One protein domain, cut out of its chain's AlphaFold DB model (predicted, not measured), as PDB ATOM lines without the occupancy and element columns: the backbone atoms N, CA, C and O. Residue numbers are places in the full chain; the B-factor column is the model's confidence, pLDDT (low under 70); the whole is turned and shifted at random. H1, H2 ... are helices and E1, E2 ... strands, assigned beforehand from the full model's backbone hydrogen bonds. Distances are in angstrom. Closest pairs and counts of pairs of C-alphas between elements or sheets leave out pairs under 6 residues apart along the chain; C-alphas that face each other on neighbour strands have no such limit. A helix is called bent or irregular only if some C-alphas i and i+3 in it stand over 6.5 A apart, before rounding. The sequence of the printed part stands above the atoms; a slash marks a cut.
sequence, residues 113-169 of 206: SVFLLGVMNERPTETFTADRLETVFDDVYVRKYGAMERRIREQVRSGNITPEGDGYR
ATOM      1  N   SER A 113     179.920 159.685 143.729       94.81
ATOM      2  CA  SER A 113     179.732 160.471 144.954       94.81
ATOM      3  C   SER A 113     178.827 161.682 144.733       94.81
ATOM      4  O   SER A 113     177.984 161.968 145.575       94.81
ATOM      5  N   VAL A 114     178.960 162.372 143.594       95.38
ATOM      6  CA  VAL A 114     178.074 163.494 143.240       95.38
ATOM      7  C   VAL A 114     176.644 163.001 143.042       95.38
ATOM      8  O   VAL A 114     175.718 163.630 143.546       95.38
ATOM      9  N   PHE A 115     176.458 161.855 142.383       96.12
ATOM     10  CA  PHE A 115     175.142 161.226 142.256       96.12
ATOM     11  C   PHE A 115     174.515 160.912 143.625       96.12
ATOM     12  O   PHE A 115     173.379 161.314 143.874       96.12
ATOM     13  N   LEU A 116     175.249 160.256 144.532       95.69
ATOM     14  CA  LEU A 116     174.741 159.906 145.866       95.69
ATOM     15  C   LEU A 116     174.383 161.151 146.687       95.69
ATOM     16  O   LEU A 116     173.330 161.190 147.319       95.69
ATOM     17  N   LEU A 117     175.214 162.198 146.633       96.25
ATOM     18  CA  LEU A 117     174.893 163.479 147.264       96.25
ATOM     19  C   LEU A 117     173.650 164.124 146.646       96.25
ATOM     20  O   LEU A 117     172.851 164.692 147.381       96.25
ATOM     21  N   GLY A 118     173.448 164.000 145.332       96.12
ATOM     22  CA  GLY A 118     172.224 164.436 144.659       96.12
ATOM     23  C   GLY A 118     170.979 163.736 145.208       96.12
ATOM     24  O   GLY A 118     170.024 164.410 145.587       96.12
ATOM     25  N   VAL A 119     171.027 162.407 145.351       95.19
ATOM     26  CA  VAL A 119     169.942 161.608 145.953       95.19
ATOM     27  C   VAL A 119     169.628 162.077 147.375       95.19
ATOM     28  O   VAL A 119     168.465 162.266 147.728       95.19
ATOM     29  N   MET A 120     170.654 162.283 148.201       96.31
ATOM     30  CA  MET A 120     170.470 162.734 149.583       96.31
ATOM     31  C   MET A 120     169.960 164.179 149.651       96.31
ATOM     32  O   MET A 120     169.142 164.507 150.506       96.31
ATOM     33  N   ASN A 121     170.396 165.038 148.729       97.00
ATOM     34  CA  ASN A 121     169.969 166.431 148.650       97.00
ATOM     35  C   ASN A 121     168.488 166.576 148.260       97.00
ATOM     36  O   ASN A 121     167.846 167.536 148.674       97.00
ATOM     37  N   GLU A 122     167.919 165.622 147.517       95.81
ATOM     38  CA  GLU A 122     166.470 165.577 147.260       95.81
ATOM     39  C   GLU A 122     165.650 165.241 148.517       95.81
ATOM     40  O   GLU A 122     164.453 165.526 148.567       95.81
ATOM     41  N   ARG A 123     166.274 164.641 149.542       94.06
ATOM     42  CA  ARG A 123     165.616 164.215 150.789       94.06
ATOM     43  C   ARG A 123     166.462 164.581 152.016       94.06
ATOM     44  O   ARG A 123     166.908 163.698 152.747       94.06
ATOM     45  N   PRO A 124     166.661 165.883 152.284       93.44
ATOM     46  CA  PRO A 124     167.668 166.355 153.237       93.44
ATOM     47  C   PRO A 124     167.376 165.991 154.700       93.44
ATOM     48  O   PRO A 124     168.275 166.030 155.533       93.44
ATOM     49  N   THR A 125     166.129 165.649 155.035       95.44
ATOM     50  CA  THR A 125     165.721 165.234 156.389       95.44
ATOM     51  C   THR A 125     165.767 163.719 156.590       95.44
ATOM     52  O   THR A 125     165.551 163.241 157.700       95.44
ATOM     53  N   GLU A 126     165.982 162.949 155.524       95.00
ATOM     54  CA  GLU A 126     166.010 161.492 155.568       95.00
ATOM     55  C   GLU A 126     167.414 160.991 155.931       95.00
ATOM     56  O   GLU A 126     168.425 161.493 155.446       95.00
ATOM     57  N   THR A 127     167.487 159.971 156.789       94.69
ATOM     58  CA  THR A 127     168.747 159.269 157.067       94.69
ATOM     59  C   THR A 127     168.893 158.092 156.110       94.69
ATOM     60  O   THR A 127     167.980 157.275 155.968       94.69
ATOM     61  N   PHE A 128     170.053 157.989 155.466       95.19
ATOM     62  CA  PHE A 128     170.362 156.925 154.516       95.19
ATOM     63  C   PHE A 128     171.319 155.908 155.142       95.19
ATOM     64  O   PHE A 128     172.358 156.277 155.685       95.19
ATOM     65  N   THR A 129     170.976 154.624 155.046       96.38
ATOM     66  CA  THR A 129     171.895 153.519 155.347       96.38
ATOM     67  C   THR A 129     172.742 153.182 154.117       96.38
ATOM     68  O   THR A 129     172.372 153.527 152.992       96.38
ATOM     69  N   ALA A 130     173.867 152.489 154.321       95.06
ATOM     70  CA  ALA A 130     174.731 152.039 153.229       95.06
ATOM     71  C   ALA A 130     173.974 151.134 152.241       95.06
ATOM     72  O   ALA A 130     173.930 151.452 151.057       95.06
ATOM     73  N   ASP A 131     173.279 150.107 152.739       96.38
ATOM     74  CA  ASP A 131     172.497 149.161 151.924       96.38
ATOM     75  C   ASP A 131     171.444 149.870 151.063       96.38
ATOM     76  O   ASP A 131     171.192 149.519 149.906       96.38
ATOM     77  N   ARG A 132     170.832 150.925 151.614       94.50
ATOM     78  CA  ARG A 132     169.855 151.723 150.880       94.50
ATOM     79  C   ARG A 132     170.509 152.524 149.761       94.50
ATOM     80  O   ARG A 132     169.949 152.592 148.671       94.50
ATOM     81  N   LEU A 133     171.663 153.144 150.012       96.00
ATOM     82  CA  LEU A 133     172.406 153.863 148.974       96.00
ATOM     83  C   LEU A 133     172.930 152.914 147.894       96.00
ATOM     84  O   LEU A 133     172.922 153.285 146.725       96.00
ATOM     85  N   GLU A 134     173.327 151.696 148.264       96.62
ATOM     86  CA  GLU A 134     173.723 150.649 147.320       96.62
ATOM     87  C   GLU A 134     172.553 150.223 146.429       96.62
ATOM     88  O   GLU A 134     172.688 150.207 145.207       96.62
ATOM     89  N   THR A 135     171.374 150.007 147.020       96.25
ATOM     90  CA  THR A 135     170.146 149.706 146.266       96.25
ATOM     91  C   THR A 135     169.810 150.835 145.289       96.25
ATOM     92  O   THR A 135     169.566 150.593 144.111       96.25
ATOM     93  N   VAL A 136     169.858 152.097 145.740       95.50
ATOM     94  CA  VAL A 136     169.611 153.250 144.858       95.50
ATOM     95  C   VAL A 136     170.668 153.350 143.757       95.50
ATOM     96  O   VAL A 136     170.341 153.693 142.622       95.50
ATOM     97  N   PHE A 137     171.931 153.061 144.063       96.38
ATOM     98  CA  PHE A 137     172.992 153.047 143.068       96.38
ATOM     99  C   PHE A 137     172.737 151.997 141.978       96.38
ATOM    100  O   PHE A 137     172.796 152.347 140.800       96.38
ATOM    101  N   ASP A 138     172.399 150.755 142.332       96.50
ATOM    102  CA  ASP A 138     172.119 149.719 141.328       96.50
ATOM    103  C   ASP A 138     170.856 150.049 140.516       96.50
ATOM    104  O   ASP A 138     170.900 150.171 139.288       96.50
ATOM    105  N   ASP A 139     169.736 150.298 141.193       96.38
ATOM    106  CA  ASP A 139     168.443 150.484 140.531       96.38
ATOM    107  C   ASP A 139     168.397 151.753 139.676       96.38
ATOM    108  O   ASP A 139     167.856 151.753 138.565       96.38
ATOM    109  N   VAL A 140     168.960 152.855 140.178       95.44
ATOM    110  CA  VAL A 140     168.857 154.159 139.516       95.44
ATOM    111  C   VAL A 140     170.077 154.441 138.650       95.44
ATOM    112  O   VAL A 140     169.926 154.697 137.456       95.44
ATOM    113  N   TYR A 141     171.282 154.416 139.220       94.88
ATOM    114  CA  TYR A 141     172.480 154.826 138.485       94.88
ATOM    115  C   TYR A 141     172.904 153.776 137.457       94.88
ATOM    116  O   TYR A 141     173.161 154.124 136.305       94.88
ATOM    117  N   VAL A 142     172.963 152.498 137.840       95.12
ATOM    118  CA  VAL A 142     173.387 151.430 136.924       95.12
ATOM    119  C   VAL A 142     172.275 151.105 135.933       95.12
ATOM    120  O   VAL A 142     172.479 151.287 134.733       95.12
ATOM    121  N   ARG A 143     171.102 150.679 136.418       94.69
ATOM    122  CA  ARG A 143     170.021 150.154 135.570       94.69
ATOM    123  C   ARG A 143     169.212 151.256 134.890       94.69
ATOM    124  O   ARG A 143     169.180 151.322 133.665       94.69
ATOM    125  N   LYS A 144     168.564 152.145 135.653       95.50
ATOM    126  CA  LYS A 144     167.647 153.153 135.080       95.50
ATOM    127  C   LYS A 144     168.359 154.176 134.192       95.50
ATOM    128  O   LYS A 144     167.828 154.536 133.145       95.50
ATOM    129  N   TYR A 145     169.527 154.670 134.601       93.50
ATOM    130  CA  TYR A 145     170.312 155.623 133.803       93.50
ATOM    131  C   TYR A 145     171.211 154.945 132.763       93.50
ATOM    132  O   TYR A 145     171.812 155.639 131.941       93.50
ATOM    133  N   GLY A 146     171.299 153.612 132.769       93.50
ATOM    134  CA  GLY A 146     172.091 152.847 131.811       93.50
ATOM    135  C   GLY A 146     173.578 153.206 131.845       93.50
ATOM    136  O   GLY A 146     174.217 153.378 130.798       93.50
ATOM    137  N   ALA A 147     174.134 153.422 133.045       91.56
ATOM    138  CA  ALA A 147     175.511 153.887 133.191       91.56
ATOM    139  C   ALA A 147     176.523 152.878 132.630       91.56
ATOM    140  O   ALA A 147     177.577 153.282 132.126       91.56
ATOM    141  N   MET A 148     176.215 151.578 132.688       93.12
ATOM    142  CA  MET A 148     177.079 150.537 132.138       93.12
ATOM    143  C   MET A 148     177.042 150.534 130.608       93.12
ATOM    144  O   MET A 148     178.086 150.596 129.959       93.12
ATOM    145  N   GLU A 149     175.848 150.547 130.024       92.44
ATOM    146  CA  GLU A 149     175.623 150.548 128.581       92.44
ATOM    147  C   GLU A 149     176.265 151.775 127.941       92.44
ATOM    148  O   GLU A 149     176.929 151.660 126.908       92.44
ATOM    149  N   ARG A 150     176.121 152.946 128.577       91.38
ATOM    150  CA  ARG A 150     176.813 154.167 128.155       91.38
ATOM    151  C   ARG A 150     178.320 153.929 128.106       91.38
ATOM    152  O   ARG A 150     178.916 154.108 127.050       91.38
ATOM    153  N   ARG A 151     178.936 153.455 129.193       92.62
ATOM    154  CA  ARG A 151     180.391 153.201 129.251       92.62
ATOM    155  C   ARG A 151     180.851 152.190 128.201       92.62
ATOM    156  O   ARG A 151     181.884 152.410 127.574       92.62
ATOM    157  N   ILE A 152     180.086 151.127 127.964       94.69
ATOM    158  CA  ILE A 152     180.374 150.138 126.917       94.69
ATOM    159  C   ILE A 152     180.379 150.804 125.536       94.69
ATOM    160  O   ILE A 152     181.357 150.659 124.800       94.69
ATOM    161  N   ARG A 153     179.353 151.601 125.200       92.69
ATOM    162  CA  ARG A 153     179.318 152.357 123.933       92.69
ATOM    163  C   ARG A 153     180.514 153.294 123.794       92.69
ATOM    164  O   ARG A 153     181.108 153.365 122.718       92.69
ATOM    165  N   GLU A 154     180.918 153.970 124.871       91.62
ATOM    166  CA  GLU A 154     182.113 154.824 124.869       91.62
ATOM    167  C   GLU A 154     183.390 154.026 124.564       91.62
ATOM    168  O   GLU A 154     184.229 154.483 123.782       91.62
ATOM    169  N   GLN A 155     183.539 152.825 125.136       94.44
ATOM    170  CA  GLN A 155     184.694 151.960 124.876       94.44
ATOM    171  C   GLN A 155     184.697 151.396 123.450       94.44
ATOM    172  O   GLN A 155     185.765 151.331 122.838       94.44
ATOM    173  N   VAL A 156     183.528 151.045 122.899       94.69
ATOM    174  CA  VAL A 156     183.384 150.637 121.491       94.69
ATOM    175  C   VAL A 156     183.768 151.789 120.565       94.69
ATOM    176  O   VAL A 156     184.600 151.619 119.677       94.69
ATOM    177  N   ARG A 157     183.239 152.996 120.809       91.25
ATOM    178  CA  ARG A 157     183.554 154.197 120.017       91.25
ATOM    179  C   ARG A 157     185.032 154.581 120.093       91.25
ATOM    180  O   ARG A 157     185.590 155.058 119.111       91.25
ATOM    181  N   SER A 158     185.666 154.355 121.243       90.88
ATOM    182  CA  SER A 158     187.109 154.568 121.432       90.88
ATOM    183  C   SER A 158     187.965 153.458 120.806       90.88
ATOM    184  O   SER A 158     189.189 153.557 120.806       90.88
ATOM    185  N   GLY A 159     187.345 152.391 120.292       95.12
ATOM    186  CA  GLY A 159     188.032 151.244 119.706       95.12
ATOM    187  C   GLY A 159     188.758 150.369 120.727       95.12
ATOM    188  O   GLY A 159     189.610 149.576 120.336       95.12
ATOM    189  N   ASN A 160     188.458 150.499 122.023       96.75
ATOM    190  CA  ASN A 160     189.092 149.719 123.091       96.75
ATOM    191  C   ASN A 160     188.498 148.312 123.214       96.75
ATOM    192  O   ASN A 160     189.208 147.367 123.565       96.75
ATOM    193  N   ILE A 161     187.212 148.171 122.901       97.50
ATOM    194  CA  ILE A 161     186.508 146.890 122.830       97.50
ATOM    195  C   ILE A 161     185.746 146.796 121.506       97.50
ATOM    196  O   ILE A 161     185.422 147.815 120.900       97.50
ATOM    197  N   THR A 162     185.456 145.578 121.064       97.31
ATOM    198  CA  THR A 162     184.614 145.295 119.899       97.31
ATOM    199  C   THR A 162     183.489 144.344 120.298       97.31
ATOM    200  O   THR A 162     183.749 143.441 121.099       97.31
ATOM    201  N   PRO A 163     182.265 144.509 119.767       96.50
ATOM    202  CA  PRO A 163     181.222 143.499 119.896       96.50
ATOM    203  C   PRO A 163     181.678 142.175 119.279       96.50
ATOM    204  O   PRO A 163     182.348 142.172 118.240       96.50
ATOM    205  N   GLU A 164     181.316 141.067 119.912       95.06
ATOM    206  CA  GLU A 164     181.551 139.720 119.405       95.06
ATOM    207  C   GLU A 164     180.488 138.757 119.938       95.06
ATOM    208  O   GLU A 164     180.444 138.474 121.134       95.06
ATOM    209  N   GLY A 165     179.636 138.246 119.044       90.81
ATOM    210  CA  GLY A 165     178.482 137.443 119.440       90.81
ATOM    211  C   GLY A 165     177.530 138.246 120.327       90.81
ATOM    212  O   GLY A 165     177.107 139.340 119.956       90.81
ATOM    213  N   ASP A 166     177.220 137.697 121.495       90.31
ATOM    214  CA  ASP A 166     176.437 138.319 122.567       90.31
ATOM    215  C   ASP A 166     177.287 139.150 123.550       90.31
ATOM    216  O   ASP A 166     176.747 139.770 124.466       90.31
ATOM    217  N   GLY A 167     178.609 139.195 123.357       93.81
ATOM    218  CA  GLY A 167     179.552 139.819 124.276       93.81
ATOM    219  C   GLY A 167     180.463 140.871 123.643       93.81
ATOM    220  O   GLY A 167     180.219 141.416 122.564       93.81
ATOM    221  N   TYR A 168     181.550 141.168 124.358       96.62
ATOM    222  CA  TYR A 168     182.563 142.138 123.950       96.62
ATOM    223  C   TYR A 168     183.967 141.573 124.156       96.62
ATOM    224  O   TYR A 168     184.254 140.934 125.168       96.62
ATOM    225  N   ARG A 169     184.878 141.890 123.234       97.06
ATOM    226  CA  ARG A 169     186.298 141.529 123.317       97.06
ATOM    227  C   ARG A 169     187.181 142.770 123.347       97.06
ATOM    228  O   ARG A 169     186.971 143.711 122.585       97.06
TER     229      ARG A 169
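This is residues 113 to 169 of the 206 residues of an uncharacterized protein of Rhodoblastus acidophilus (UniProt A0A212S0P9). Two helices, H2 and H3, follow each other end to end with a bend between them and make most of a long, thin rod; at one end a loop turns back and sets the short helix H1 crosswise to H2, and at the other end a small strand hairpin, E1 and E2, follows H3. Residues 121 to 127, of which 121 belongs to H1, stick out at the loop end. The printed part has 57 residues, with three named helices and then two named strands in the order H1, H2, H3, E1, E2; the strands form one antiparallel sheet, and the class is mostly helix. The whole is only just extended, close to loose, with a radius of gyration of the C-alphas of 15.5 A and spans of 47 by 19 by 15 A.

H1, residues 113 to 121, begins with C-alpha 113 at (179.732, 160.471, 144.954) and is 12.0 A long from first to last C-alpha. H2, residues 130 to 144, is the longest helix at 19.5 A, and its C-alpha 130 is at (174.731, 152.039, 153.229). It is neither bent nor irregular, but only just: C-alphas 139 and 142 are 6.2 A apart. H3, residues 147 to 157, measures 15.4 A. E1, residues 161 to 164, measures 9.4 A, and E2, residues 167 to 169, measures 7.0 A and ends with C-alpha 169 at (186.298, 141.529, 123.317).

H1 and H2 only just touch, with 3 pairs of C-alphas within 8 A, the closest being those of Leu 116 and Leu 133 at 7.2 A. Their lines are about perpendicular, at 74 degrees. H2 and H3 are close but not clearly touching; their closest C-alphas, of Val 142 and Met 148, are 6.1 A apart. They run the same way at a steep tilt of 47 degrees. The closest C-alphas of H3 and E1 are those of Val 156 and Thr 162, at 5.7 A. E1 and E2 form a hairpin of antiparallel strands, 134 degrees between their directions, with N 162 and O 169 at 2.8 A and N 164 and O 167 at 2.9 A within hydrogen-bond range. H1 and H3 are apart, and H2 is apart from E1 and E2. In H1 and H3 every O i to N i+4 pair is within hydrogen-bond range; in H2, 10 of 11 are.

The two C-alphas farthest apart are those of Thr 125 and Gly 165, at 48.0 A. The printed part has no cut. The link from H1 to H2 is short, with 8 residues; the links from H2 to H3, H3 to E1 and E1 to E2 are tight, and no link is long. The mean pLDDT of the printed part is 94.8, and no printed residue is under 70.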